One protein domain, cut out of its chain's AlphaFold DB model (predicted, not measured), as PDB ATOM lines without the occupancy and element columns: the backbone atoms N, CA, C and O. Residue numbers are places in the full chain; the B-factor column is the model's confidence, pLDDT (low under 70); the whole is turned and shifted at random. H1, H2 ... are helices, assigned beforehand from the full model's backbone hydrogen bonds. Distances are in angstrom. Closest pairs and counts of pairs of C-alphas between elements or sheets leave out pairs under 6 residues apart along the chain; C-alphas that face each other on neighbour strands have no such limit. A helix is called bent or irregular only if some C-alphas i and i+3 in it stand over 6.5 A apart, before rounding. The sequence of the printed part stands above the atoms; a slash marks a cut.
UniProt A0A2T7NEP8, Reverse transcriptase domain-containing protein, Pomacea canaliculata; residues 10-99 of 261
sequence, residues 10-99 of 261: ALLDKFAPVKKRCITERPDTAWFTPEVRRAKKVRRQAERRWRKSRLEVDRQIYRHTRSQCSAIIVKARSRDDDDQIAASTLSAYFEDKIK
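This is residues 10 to 99 of the 261 residues of the protein "Reverse transcriptase domain-containing protein" of Pomacea canaliculata (UniProt A0A2T7NEP8). Picture a helical hairpin with unequal arms, H2 folded back on the first part of the much longer H3, while a long unnamed stretch from the start of H2 runs away to the short helix H1. Residues 10 to 28, with H1 at their far end, stick out from the hairpin, and so do residues 85 to 99 of H3, a stretch with a kink near residue 88. You have 90 printed residues with three named helices, in the order H1, H2, H3, and no named strand; the class is all helix. The whole is extended, with a radius of gyration of the C-alphas of 22.9 A, and flat, spanning 65 by 50 by 19 A.

Find C-alpha 56 at (69.273, 82.937, 33.953); from there H3, residues 56 to 99, runs 60.9 A to C-alpha 99 at (121.038, 78.411, 2.111). H3 has a kink of 47 degrees near residue 88; it is neither bent nor irregular, but only just: C-alphas 86 and 89 are 6.5 A apart. H2, residues 34 to 53, covers 28.7 A from C-alpha 34 at (86.894, 65.170, 18.101). H1 is residues 10 to 15, 8.7 A long.

H2 and H3 form a helical hairpin over a tight link of 2 residues. They touch, H3 with residues 58 to 76 alone; look at Trp 50 and Asp 58, whose C-alphas are the closest, 4.8 A apart. Their lines stand at a shallow tilt of 31 degrees, opposite ways. H1 is apart from both H2 and H3. In H1 and H2 every O i to N i+4 pair is within hydrogen-bond range; in H3, 30 of 40 are.

The C-alphas farthest apart, of Ala 10 and Glu 56, are 69.0 A apart. The link from H1 to H2, 18 residues, is long. The printed part has no cut. Its mean pLDDT is 73.8, with residue 16, residues 20 to 30 and residues 79 to 99 under 70.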
ATOM      1  N   ALA A  10      87.262  53.494 -25.170       75.62
ATOM      2  CA  ALA A  10      87.946  54.451 -26.045       75.62
ATOM      3  C   ALA A  10      87.147  55.752 -26.259       75.62
ATOM      4  O   ALA A  10      87.724  56.836 -26.331       75.62
ATOM      5  N   LEU A  11      85.814  55.669 -26.337       76.69
ATOM      6  CA  LEU A  11      84.941  56.844 -26.382       76.69
ATOM      7  C   LEU A  11      84.948  57.614 -25.057       76.69
ATOM      8  O   LEU A  11      85.014  58.842 -25.075       76.69
ATOM      9  N   LEU A  12      84.918  56.909 -23.923       74.62
ATOM     10  CA  LEU A  12      85.015  57.531 -22.604       74.62
ATOM     11  C   LEU A  12      86.363  58.226 -22.407       74.62
ATOM     12  O   LEU A  12      86.367  59.370 -21.979       74.62
ATOM     13  N   ASP A  13      87.484  57.627 -22.809       76.81
ATOM     14  CA  ASP A  13      88.796  58.280 -22.719       76.81
ATOM     15  C   ASP A  13      88.939  59.469 -23.685       76.81
ATOM     16  O   ASP A  13      89.617  60.447 -23.368       76.81
ATOM     17  N   LYS A  14      88.261  59.437 -24.841       78.06
ATOM     18  CA  LYS A  14      88.250  60.549 -25.806       78.06
ATOM     19  C   LYS A  14      87.431  61.748 -25.319       78.06
ATOM     20  O   LYS A  14      87.852  62.887 -25.504       78.06
ATOM     21  N   PHE A  15      86.252  61.505 -24.745       80.06
ATOM     22  CA  PHE A  15      85.314  62.567 -24.354       80.06
ATOM     23  C   PHE A  15      85.394  62.952 -22.871       80.06
ATOM     24  O   PHE A  15      85.022  64.065 -22.504       80.06
ATOM     25  N   ALA A  16      85.893  62.064 -22.018       63.66
ATOM     26  CA  ALA A  16      86.008  62.245 -20.576       63.66
ATOM     27  C   ALA A  16      87.249  61.503 -20.035       63.66
ATOM     28  O   ALA A  16      87.111  60.590 -19.216       63.66
ATOM     29  N   PRO A  17      88.468  61.887 -20.469       76.00
ATOM     30  CA  PRO A  17      89.693  61.244 -20.007       76.00
ATOM     31  C   PRO A  17      89.764  61.282 -18.481       76.00
ATOM     32  O   PRO A  17      89.501  62.321 -17.862       76.00
ATOM     33  N   VAL A  18      90.134  60.157 -17.863       72.19
ATOM     34  CA  VAL A  18      90.262  60.055 -16.405       72.19
ATOM     35  C   VAL A  18      91.400  60.963 -15.931       72.19
ATOM     36  O   VAL A  18      92.577  60.611 -15.962       72.19
ATOM     37  N   LYS A  19      91.048  62.166 -15.474       71.62
ATOM     38  CA  LYS A  19      91.998  63.127 -14.906       71.62
ATOM     39  C   LYS A  19      92.247  62.777 -13.442       71.62
ATOM     40  O   LYS A  19      91.423  63.081 -12.581       71.62
ATOM     41  N   LYS A  20      93.400  62.171 -13.145       69.06
ATOM     42  CA  LYS A  20      93.880  62.025 -11.764       69.06
ATOM     43  C   LYS A  20      94.244  63.413 -11.243       69.06
ATOM     44  O   LYS A  20      95.204  64.022 -11.704       69.06
ATOM     45  N   ARG A  21      93.437  63.945 -10.328       59.56
ATOM     46  CA  ARG A  21      93.746  65.187  -9.616       59.56
ATOM     47  C   ARG A  21      94.446  64.821  -8.318       59.56
ATOM     48  O   ARG A  21      93.923  64.004  -7.565       59.56
ATOM     49  N   CYS A  22      95.597  65.431  -8.047       47.25
ATOM     50  CA  CYS A  22      96.174  65.394  -6.711       47.25
ATOM     51  C   CYS A  22      95.235  66.172  -5.789       47.25
ATOM     52  O   CYS A  22      95.133  67.395  -5.877       47.25
ATOM     53  N   ILE A  23      94.492  65.452  -4.952       50.38
ATOM     54  CA  ILE A  23      93.767  66.068  -3.851       50.38
ATOM     55  C   ILE A  23      94.831  66.376  -2.806       50.38
ATOM     56  O   ILE A  23      95.459  65.464  -2.276       50.38
ATOM     57  N   THR A  24      95.069  67.658  -2.541       45.38
ATOM     58  CA  THR A  24      95.831  68.048  -1.357       45.38
ATOM     59  C   THR A  24      94.997  67.643  -0.152       45.38
ATOM     60  O   THR A  24      94.041  68.337   0.202       45.38
ATOM     61  N   GLU A  25      95.317  66.499   0.447       47.41
ATOM     62  CA  GLU A  25      94.802  66.169   1.765       47.41
ATOM     63  C   GLU A  25      95.315  67.250   2.708       47.41
ATOM     64  O   GLU A  25      96.511  67.372   2.961       47.41
ATOM     65  N   ARG A  26      94.409  68.127   3.140       46.81
ATOM     66  CA  ARG A  26      94.683  69.043   4.237       46.81
ATOM     67  C   ARG A  26      94.466  68.222   5.497       46.81
ATOM     68  O   ARG A  26      93.298  67.954   5.793       46.81
ATOM     69  N   PRO A  27      95.527  67.775   6.193       56.72
ATOM     70  CA  PRO A  27      95.337  67.078   7.451       56.72
ATOM     71  C   PRO A  27      94.515  67.981   8.374       56.72
ATOM     72  O   PRO A  27      94.728  69.199   8.417       56.72
ATOM     73  N   ASP A  28      93.529  67.395   9.058       57.84
ATOM     74  CA  ASP A  28      92.824  68.091  10.131       57.84
ATOM     75  C   ASP A  28      93.901  68.648  11.076       57.84
ATOM     76  O   ASP A  28      94.869  67.960  11.403       57.84
ATOM     77  N   THR A  29      93.776  69.922  11.455       62.62
ATOM     78  CA  THR A  29      94.744  70.580  12.343       62.62
ATOM     79  C   THR A  29      94.895  69.717  13.594       62.62
ATOM     80  O   THR A  29      93.869  69.350  14.167       62.62
ATOM     81  N   ALA A  30      96.121  69.368  13.997       67.75
ATOM     82  CA  ALA A  30      96.357  68.315  14.992       67.75
ATOM     83  C   ALA A  30      95.613  68.564  16.331       67.75
ATOM     84  O   ALA A  30      95.009  67.648  16.896       67.75
ATOM     85  N   TRP A  31      95.445  69.831  16.723       76.69
ATOM     86  CA  TRP A  31      94.772  70.240  17.957       76.69
ATOM     87  C   TRP A  31      93.250  70.197  17.823       76.69
ATOM     88  O   TRP A  31      92.513  70.271  18.814       76.69
ATOM     89  N   PHE A  32      92.724  70.113  16.599       79.62
ATOM     90  CA  PHE A  32      91.296  70.121  16.303       79.62
ATOM     91  C   PHE A  32      90.674  68.730  16.462       79.62
ATOM     92  O   PHE A  32      90.037  68.167  15.571       79.62
ATOM     93  N   THR A  33      90.817  68.189  17.665       84.88
ATOM     94  CA  THR A  33      90.384  66.838  18.011       84.88
ATOM     95  C   THR A  33      88.851  66.688  18.042       84.88
ATOM     96  O   THR A  33      88.101  67.659  18.246       84.88
ATOM     97  N   PRO A  34      88.323  65.450  17.929       86.31
ATOM     98  CA  PRO A  34      86.894  65.170  18.101       86.31
ATOM     99  C   PRO A  34      86.331  65.640  19.454       86.31
ATOM    100  O   PRO A  34      85.130  65.895  19.580       86.31
ATOM    101  N   GLU A  35      87.176  65.764  20.477       88.94
ATOM    102  CA  GLU A  35      86.828  66.316  21.787       88.94
ATOM    103  C   GLU A  35      86.537  67.824  21.715       88.94
ATOM    104  O   GLU A  35      85.459  68.262  22.129       88.94
ATOM    105  N   VAL A  36      87.420  68.604  21.078       87.62
ATOM    106  CA  VAL A  36      87.213  70.041  20.817       87.62
ATOM    107  C   VAL A  36      85.943  70.268  19.989       87.62
ATOM    108  O   VAL A  36      85.154  71.180  20.270       87.62
ATOM    109  N   ARG A  37      85.693  69.409  18.993       86.94
ATOM    110  CA  ARG A  37      84.490  69.455  18.145       86.94
ATOM    111  C   ARG A  37      83.209  69.236  18.964       86.94
ATOM    112  O   ARG A  37      82.249  69.998  18.814       86.94
ATOM    113  N   ARG A  38      83.199  68.249  19.870       91.38
ATOM    114  CA  ARG A  38      82.079  67.982  20.793       91.38
ATOM    115  C   ARG A  38      81.855  69.141  21.770       91.38
ATOM    116  O   ARG A  38      80.724  69.615  21.882       91.38
ATOM    117  N   ALA A  39      82.911  69.662  22.392       89.25
ATOM    118  CA  ALA A  39      82.825  70.778  23.336       89.25
ATOM    119  C   ALA A  39      82.260  72.056  22.684       89.25
ATOM    120  O   ALA A  39      81.341  72.691  23.214       89.25
ATOM    121  N   LYS A  40      82.721  72.392  21.470       90.12
ATOM    122  CA  LYS A  40      82.179  73.510  20.676       90.12
ATOM    123  C   LYS A  40      80.697  73.321  20.342       90.12
ATOM    124  O   LYS A  40      79.937  74.292  20.407       90.12
ATOM    125  N   LYS A  41      80.274  72.097  19.999       93.12
ATOM    126  CA  LYS A  41      78.869  71.769  19.703       93.12
ATOM    127  C   LYS A  41      77.978  71.995  20.927       93.12
ATOM    128  O   LYS A  41      76.968  72.689  20.806       93.12
ATOM    129  N   VAL A  42      78.384  71.503  22.099       89.75
ATOM    130  CA  VAL A  42      77.653  71.681  23.367       89.75
ATOM    131  C   VAL A  42      77.538  73.161  23.740       89.75
ATOM    132  O   VAL A  42      76.435  73.642  24.009       89.75
ATOM    133  N   ARG A  43      78.635  73.927  23.640       95.12
ATOM    134  CA  ARG A  43      78.627  75.383  23.869       95.12
ATOM    135  C   ARG A  43      77.628  76.099  22.955       95.12
ATOM    136  O   ARG A  43      76.863  76.939  23.419       95.12
ATOM    137  N   ARG A  44      77.609  75.772  21.655       89.19
ATOM    138  CA  ARG A  44      76.669  76.369  20.684       89.19
ATOM    139  C   ARG A  44      75.215  75.974  20.961       89.19
ATOM    140  O   ARG A  44      74.326  76.798  20.768       89.19
ATOM    141  N   GLN A  45      74.953  74.749  21.415       91.38
ATOM    142  CA  GLN A  45      73.609  74.311  21.812       91.38
ATOM    143  C   GLN A  45      73.113  75.050  23.062       91.38
ATOM    144  O   GLN A  45      71.961  75.480  23.094       91.38
ATOM    145  N   ALA A  46      73.969  75.236  24.071       86.25
ATOM    146  CA  ALA A  46      73.655  76.039  25.255       86.25
ATOM    147  C   ALA A  46      73.423  77.518  24.896       86.25
ATOM    148  O   ALA A  46      72.442  78.112  25.328       86.25
ATOM    149  N   GLU A  47      74.259  78.085  24.019       91.12
ATOM    150  CA  GLU A  47      74.113  79.456  23.515       91.12
ATOM    151  C   GLU A  47      72.769  79.664  22.797       91.12
ATOM    152  O   GLU A  47      72.081  80.655  23.030       91.12
ATOM    153  N   ARG A  48      72.367  78.721  21.933       91.12
ATOM    154  CA  ARG A  48      71.078  78.779  21.220       91.12
ATOM    155  C   ARG A  48      69.888  78.649  22.167       91.12
ATOM    156  O   ARG A  48      68.912  79.372  21.985       91.12
ATOM    157  N   ARG A  49      69.973  77.764  23.169       88.31
ATOM    158  CA  ARG A  49      68.937  77.618  24.203       88.31
ATOM    159  C   ARG A  49      68.759  78.912  24.989       88.31
ATOM    160  O   ARG A  49      67.658  79.447  24.984       88.31
ATOM    161  N   TRP A  50      69.844  79.485  25.515       91.56
ATOM    162  CA  TRP A  50      69.797  80.760  26.236       91.56
ATOM    163  C   TRP A  50      69.263  81.915  25.380       91.56
ATOM    164  O   TRP A  50      68.448  82.706  25.850       91.56
ATOM    165  N   ARG A  51      69.650  82.004  24.099       88.69
ATOM    166  CA  ARG A  51      69.109  83.037  23.198       88.69
ATOM    167  C   ARG A  51      67.594  82.932  22.995       88.69
ATOM    168  O   ARG A  51      66.970  83.966  22.767       88.69
ATOM    169  N   LYS A  52      67.028  81.720  23.065       88.44
ATOM    170  CA  LYS A  52      65.592  81.461  22.895       88.44
ATOM    171  C   LYS A  52      64.804  81.645  24.194       88.44
ATOM    172  O   LYS A  52      63.748  82.260  24.158       88.44
ATOM    173  N   SER A  53      65.293  81.115  25.314       87.69
ATOM    174  CA  SER A  53      64.581  81.138  26.601       87.69
ATOM    175  C   SER A  53      64.804  82.419  27.404       87.69
ATOM    176  O   SER A  53      63.933  82.809  28.170       87.69
ATOM    177  N   ARG A  54      65.969  83.073  27.248       87.62
ATOM    178  CA  ARG A  54      66.420  84.253  28.016       87.62
ATOM    179  C   ARG A  54      66.459  84.044  29.542       87.62
ATOM    180  O   ARG A  54      66.626  85.011  30.277       87.62
ATOM    181  N   LEU A  55      66.374  82.798  30.013       89.38
ATOM    182  CA  LEU A  55      66.405  82.448  31.435       89.38
ATOM    183  C   LEU A  55      67.834  82.492  31.999       89.38
ATOM    184  O   LEU A  55      68.801  82.143  31.316       89.38
ATOM    185  N   GLU A  56      67.969  82.871  33.273       88.62
ATOM    186  CA  GLU A  56      69.273  82.937  33.953       88.62
ATOM    187  C   GLU A  56      69.896  81.543  34.131       88.62
ATOM    188  O   GLU A  56      71.106  81.391  33.984       88.62
ATOM    189  N   VAL A  57      69.081  80.499  34.325       92.94
ATOM    190  CA  VAL A  57      69.556  79.103  34.385       92.94
ATOM    191  C   VAL A  57      70.272  78.709  33.086       92.94
ATOM    192  O   VAL A  57      71.389  78.195  33.110       92.94
ATOM    193  N   ASP A  58      69.698  79.041  31.926       81.94
ATOM    194  CA  ASP A  58      70.329  78.773  30.627       81.94
ATOM    195  C   ASP A  58      71.581  79.630  30.392       81.94
ATOM    196  O   ASP A  58      72.543  79.184  29.756       81.94
ATOM    197  N   ARG A  59      71.614  80.852  30.941       88.69
ATOM    198  CA  ARG A  59      72.804  81.714  30.922       88.69
ATOM    199  C   ARG A  59      73.948  81.103  31.728       88.69
ATOM    200  O   ARG A  59      75.092  81.132  31.269       88.69
ATOM    201  N   GLN A  60      73.656  80.540  32.901       91.31
ATOM    202  CA  GLN A  60      74.633  79.844  33.739       91.31
ATOM    203  C   GLN A  60      75.173  78.591  33.037       91.31
ATOM    204  O   GLN A  60      76.390  78.409  32.971       91.31
ATOM    205  N   ILE A  61      74.303  77.803  32.395       89.88
ATOM    206  CA  ILE A  61      74.701  76.644  31.576       89.88
ATOM    207  C   ILE A  61      75.607  77.077  30.412       89.88
ATOM    208  O   ILE A  61      76.640  76.453  30.150       89.88
ATOM    209  N   TYR A  62      75.278  78.169  29.717       90.75
ATOM    210  CA  TYR A  62      76.134  78.713  28.659       90.75
ATOM    211  C   TYR A  62      77.496  79.185  29.194       90.75
ATOM    212  O   TYR A  62      78.523  78.880  28.591       90.75
ATOM    213  N   ARG A  63      77.536  79.888  30.334       92.31
ATOM    214  CA  ARG A  63      78.793  80.327  30.970       92.31
ATOM    215  C   ARG A  63      79.679  79.143  31.352       92.31
ATOM    216  O   ARG A  63      80.867  79.150  31.028       92.31
ATOM    217  N   HIS A  64      79.093  78.120  31.966       93.62
ATOM    218  CA  HIS A  64      79.795  76.904  32.361       93.62
ATOM    219  C   HIS A  64      80.372  76.165  31.144       93.62
ATOM    220  O   HIS A  64      81.581  75.950  31.057       93.62
ATOM    221  N   THR A  65      79.537  75.888  30.137       87.88
ATOM    222  CA  THR A  65      79.964  75.203  28.901       87.88
ATOM    223  C   THR A  65      80.941  76.030  28.058       87.88
ATOM    224  O   THR A  65      81.783  75.469  27.354       87.88
ATOM    225  N   ARG A  66      80.884  77.367  28.128       92.12
ATOM    226  CA  ARG A  66      81.882  78.259  27.520       92.12
ATOM    227  C   ARG A  66      83.241  78.101  28.192       92.12
ATOM    228  O   ARG A  66      84.217  77.932  27.468       92.12
ATOM    229  N   SER A  67      83.289  78.147  29.524       87.75
ATOM    230  CA  SER A  67      84.530  77.973  30.289       87.75
ATOM    231  C   SER A  67      85.168  76.610  30.002       87.75
ATOM    232  O   SER A  67      86.328  76.538  29.600       87.75
ATOM    233  N   GLN A  68      84.369  75.538  30.053       89.38
ATOM    234  CA  GLN A  68      84.808  74.180  29.715       89.38
ATOM    235  C   GLN A  68      85.359  74.077  28.286       89.38
ATOM    236  O   GLN A  68      86.423  73.506  28.063       89.38
ATOM    237  N   CYS A  69      84.664  74.659  27.304       88.38
ATOM    238  CA  CYS A  69      85.122  74.657  25.917       88.38
ATOM    239  C   CYS A  69      86.442  75.422  25.742       88.38
ATOM    240  O   CYS A  69      87.268  75.003  24.936       88.38
ATOM    241  N   SER A  70      86.638  76.530  26.461       83.75
ATOM    242  CA  SER A  70      87.903  77.268  26.442       83.75
ATOM    243  C   SER A  70      89.045  76.436  27.031       83.75
ATOM    244  O   SER A  70      90.086  76.333  26.392       83.75
ATOM    245  N   ALA A  71      88.834  75.774  28.172       88.25
ATOM    246  CA  ALA A  71      89.848  74.927  28.805       88.25
ATOM    247  C   ALA A  71      90.290  73.756  27.908       88.25
ATOM    248  O   ALA A  71      91.481  73.495  27.761       88.25
ATOM    249  N   ILE A  72      89.337  73.087  27.248       87.19
ATOM    250  CA  ILE A  72      89.627  71.978  26.322       87.19
ATOM    251  C   ILE A  72      90.426  72.464  25.104       87.19
ATOM    252  O   ILE A  72      91.330  71.769  24.653       87.19
ATOM    253  N   ILE A  73      90.129  73.659  24.578       84.25
ATOM    254  CA  ILE A  73      90.872  74.235  23.446       84.25
ATOM    255  C   ILE A  73      92.312  74.564  23.845       84.25
ATOM    256  O   ILE A  73      93.218  74.258  23.081       84.25
ATOM    257  N   VAL A  74      92.522  75.159  25.023       82.44
ATOM    258  CA  VAL A  74      93.870  75.479  25.523       82.44
ATOM    259  C   VAL A  74      94.693  74.201  25.694       82.44
ATOM    260  O   VAL A  74      95.793  74.111  25.166       82.44
ATOM    261  N   LYS A  75      94.116  73.171  26.325       85.62
ATOM    262  CA  LYS A  75      94.769  71.869  26.524       85.62
ATOM    263  C   LYS A  75      95.084  71.132  25.217       85.62
ATOM    264  O   LYS A  75      96.035  70.362  25.159       85.62
ATOM    265  N   ALA A  76      94.247  71.294  24.195       82.44
ATOM    266  CA  ALA A  76      94.478  70.677  22.895       82.44
ATOM    267  C   ALA A  76      95.577  71.395  22.102       82.44
ATOM    268  O   ALA A  76      96.313  70.735  21.387       82.44
ATOM    269  N   ARG A  77      95.697  72.720  22.250       77.00
ATOM    270  CA  ARG A  77      96.751  73.513  21.602       77.00
ATOM    271  C   ARG A  77      98.125  73.250  22.209       77.00
ATOM    272  O   ARG A  77      99.038  72.955  21.463       77.00
ATOM    273  N   SER A  78      98.226  73.202  23.538       74.44
ATOM    274  CA  SER A  78      99.513  72.953  24.202       74.44
ATOM    275  C   SER A  78     100.152  71.615  23.805       74.44
ATOM    276  O   SER A  78     101.361  71.520  23.680       74.44
ATOM    277  N   ARG A  79      99.335  70.575  23.576       68.94
ATOM    278  CA  ARG A  79      99.813  69.253  23.128       68.94
ATOM    279  C   ARG A  79     100.372  69.282  21.707       68.94
ATOM    280  O   ARG A  79     101.358  68.620  21.427       68.94
ATOM    281  N   ASP A  80      99.737  70.059  20.836       64.69
ATOM    282  CA  ASP A  80     100.191  70.266  19.462       64.69
ATOM    283  C   ASP A  80     101.512  71.026  19.394       64.69
ATOM    284  O   ASP A  80     102.330  70.750  18.519       64.69
ATOM    285  N   ASP A  81     101.688  72.000  20.287       58.69
ATOM    286  CA  ASP A  81     102.901  72.807  20.362       58.69
ATOM    287  C   ASP A  81     104.088  71.937  20.821       58.69
ATOM    288  O   ASP A  81     105.147  71.969  20.192       58.69
ATOM    289  N   ASP A  82     103.883  71.076  21.828       57.00
ATOM    290  CA  ASP A  82     104.880  70.097  22.295       57.00
ATOM    291  C   ASP A  82     105.276  69.094  21.185       57.00
ATOM    292  O   ASP A  82     106.463  68.820  20.978       57.00
ATOM    293  N   ASP A  83     104.301  68.588  20.420       58.66
ATOM    294  CA  ASP A  83     104.530  67.633  19.324       58.66
ATOM    295  C   ASP A  83     105.226  68.284  18.103       58.66
ATOM    296  O   ASP A  83     106.039  67.648  17.424       58.66
ATOM    297  N   GLN A  84     104.962  69.569  17.819       56.88
ATOM    298  CA  GLN A  84     105.613  70.321  16.733       56.88
ATOM    299  C   GLN A  84     107.076  70.677  17.039       56.88
ATOM    300  O   GLN A  84     107.902  70.683  16.122       56.88
ATOM    301  N   ILE A  85     107.425  70.923  18.307       55.12
ATOM    302  CA  ILE A  85     108.813  71.171  18.736       55.12
ATOM    303  C   ILE A  85     109.694  69.928  18.515       55.12
ATOM    304  O   ILE A  85     110.867  70.060  18.174       55.12
ATOM    305  N   ALA A  86     109.140  68.718  18.623       52.69
ATOM    306  CA  ALA A  86     109.862  67.484  18.303       52.69
ATOM    307  C   ALA A  86     110.058  67.263  16.785       52.69
ATOM    308  O   ALA A  86     111.001  66.588  16.376       52.69
ATOM    309  N   ALA A  87     109.197  67.834  15.933       48.03
ATOM    310  CA  ALA A  87     109.284  67.724  14.472       48.03
ATOM    311  C   ALA A  87     110.210  68.775  13.821       48.03
ATOM    312  O   ALA A  87     110.713  68.563  12.714       48.03
ATOM    313  N   SER A  88     110.470  69.899  14.499       53.91
ATOM    314  CA  SER A  88     111.279  71.016  13.986       53.91
ATOM    315  C   SER A  88     112.776  70.700  13.853       53.91
ATOM    316  O   SER A  88     113.482  71.375  13.104       53.91
ATOM    317  N   THR A  89     113.272  69.622  14.470       53.16
ATOM    318  CA  THR A  89     114.678  69.192  14.352       53.16
ATOM    319  C   THR A  89     115.048  68.734  12.929       53.16
ATOM    320  O   THR A  89     116.220  68.752  12.563       53.16
ATOM    321  N   LEU A  90     114.059  68.392  12.088       44.94
ATOM    322  CA  LEU A  90     114.232  68.127  10.648       44.94
ATOM    323  C   LEU A  90     114.207  69.403   9.778       44.94
ATOM    324  O   LEU A  90     114.720  69.378   8.659       44.94
ATOM    325  N   SER A  91     113.656  70.516  10.284       43.31
ATOM    326  CA  SER A  91     113.598  71.814   9.582       43.31
ATOM    327  C   SER A  91     114.981  72.453   9.468       43.31
ATOM    328  O   SER A  91     115.345  72.948   8.406       43.31
ATOM    329  N   ALA A  92     115.799  72.343  10.519       46.50
ATOM    330  CA  ALA A  92     117.152  72.902  10.543       46.50
ATOM    331  C   ALA A  92     118.058  72.324   9.436       46.50
ATOM    332  O   ALA A  92     118.818  73.051   8.805       46.50
ATOM    333  N   TYR A  93     117.929  71.025   9.134       47.19
ATOM    334  CA  TYR A  93     118.661  70.374   8.037       47.19
ATOM    335  C   TYR A  93     118.172  70.822   6.646       47.19
ATOM    336  O   TYR A  93     118.923  70.813   5.671       47.19
ATOM    337  N   PHE A  94     116.898  71.202   6.541       40.53
ATOM    338  CA  PHE A  94     116.292  71.675   5.301       40.53
ATOM    339  C   PHE A  94     116.667  73.136   5.007       40.53
ATOM    340  O   PHE A  94     116.986  73.468   3.864       40.53
ATOM    341  N   GLU A  95     116.706  73.986   6.034       40.44
ATOM    342  CA  GLU A  95     117.107  75.394   5.931       40.44
ATOM    343  C   GLU A  95     118.574  75.562   5.521       40.44
ATOM    344  O   GLU A  95     118.877  76.382   4.653       40.44
ATOM    345  N   ASP A  96     119.471  74.728   6.051       46.69
ATOM    346  CA  ASP A  96     120.899  74.761   5.713       46.69
ATOM    347  C   ASP A  96     121.140  74.412   4.231       46.69
ATOM    348  O   ASP A  96     121.925  75.050   3.525       46.69
ATOM    349  N   LYS A  97     120.356  73.460   3.709       43.81
ATOM    350  CA  LYS A  97     120.405  73.024   2.307       43.81
ATOM    351  C   LYS A  97     119.830  74.063   1.341       43.81
ATOM    352  O   LYS A  97     120.308  74.181   0.215       43.81
ATOM    353  N   ILE A  98     118.824  74.829   1.774       42.44
ATOM    354  CA  ILE A  98     118.277  75.962   1.011       42.44
ATOM    355  C   ILE A  98     119.288  77.108   0.952       42.44
ATOM    356  O   ILE A  98     119.455  77.708  -0.109       42.44
ATOM    357  N   LYS A  99     120.006  77.370   2.047       46.84
ATOM    358  CA  LYS A  99     121.038  78.411   2.111       46.84
ATOM    359  C   LYS A  99     122.164  78.163   1.107       46.84
ATOM    360  O   LYS A  99     122.482  79.043   0.319       46.84
TER     361      LYS A  99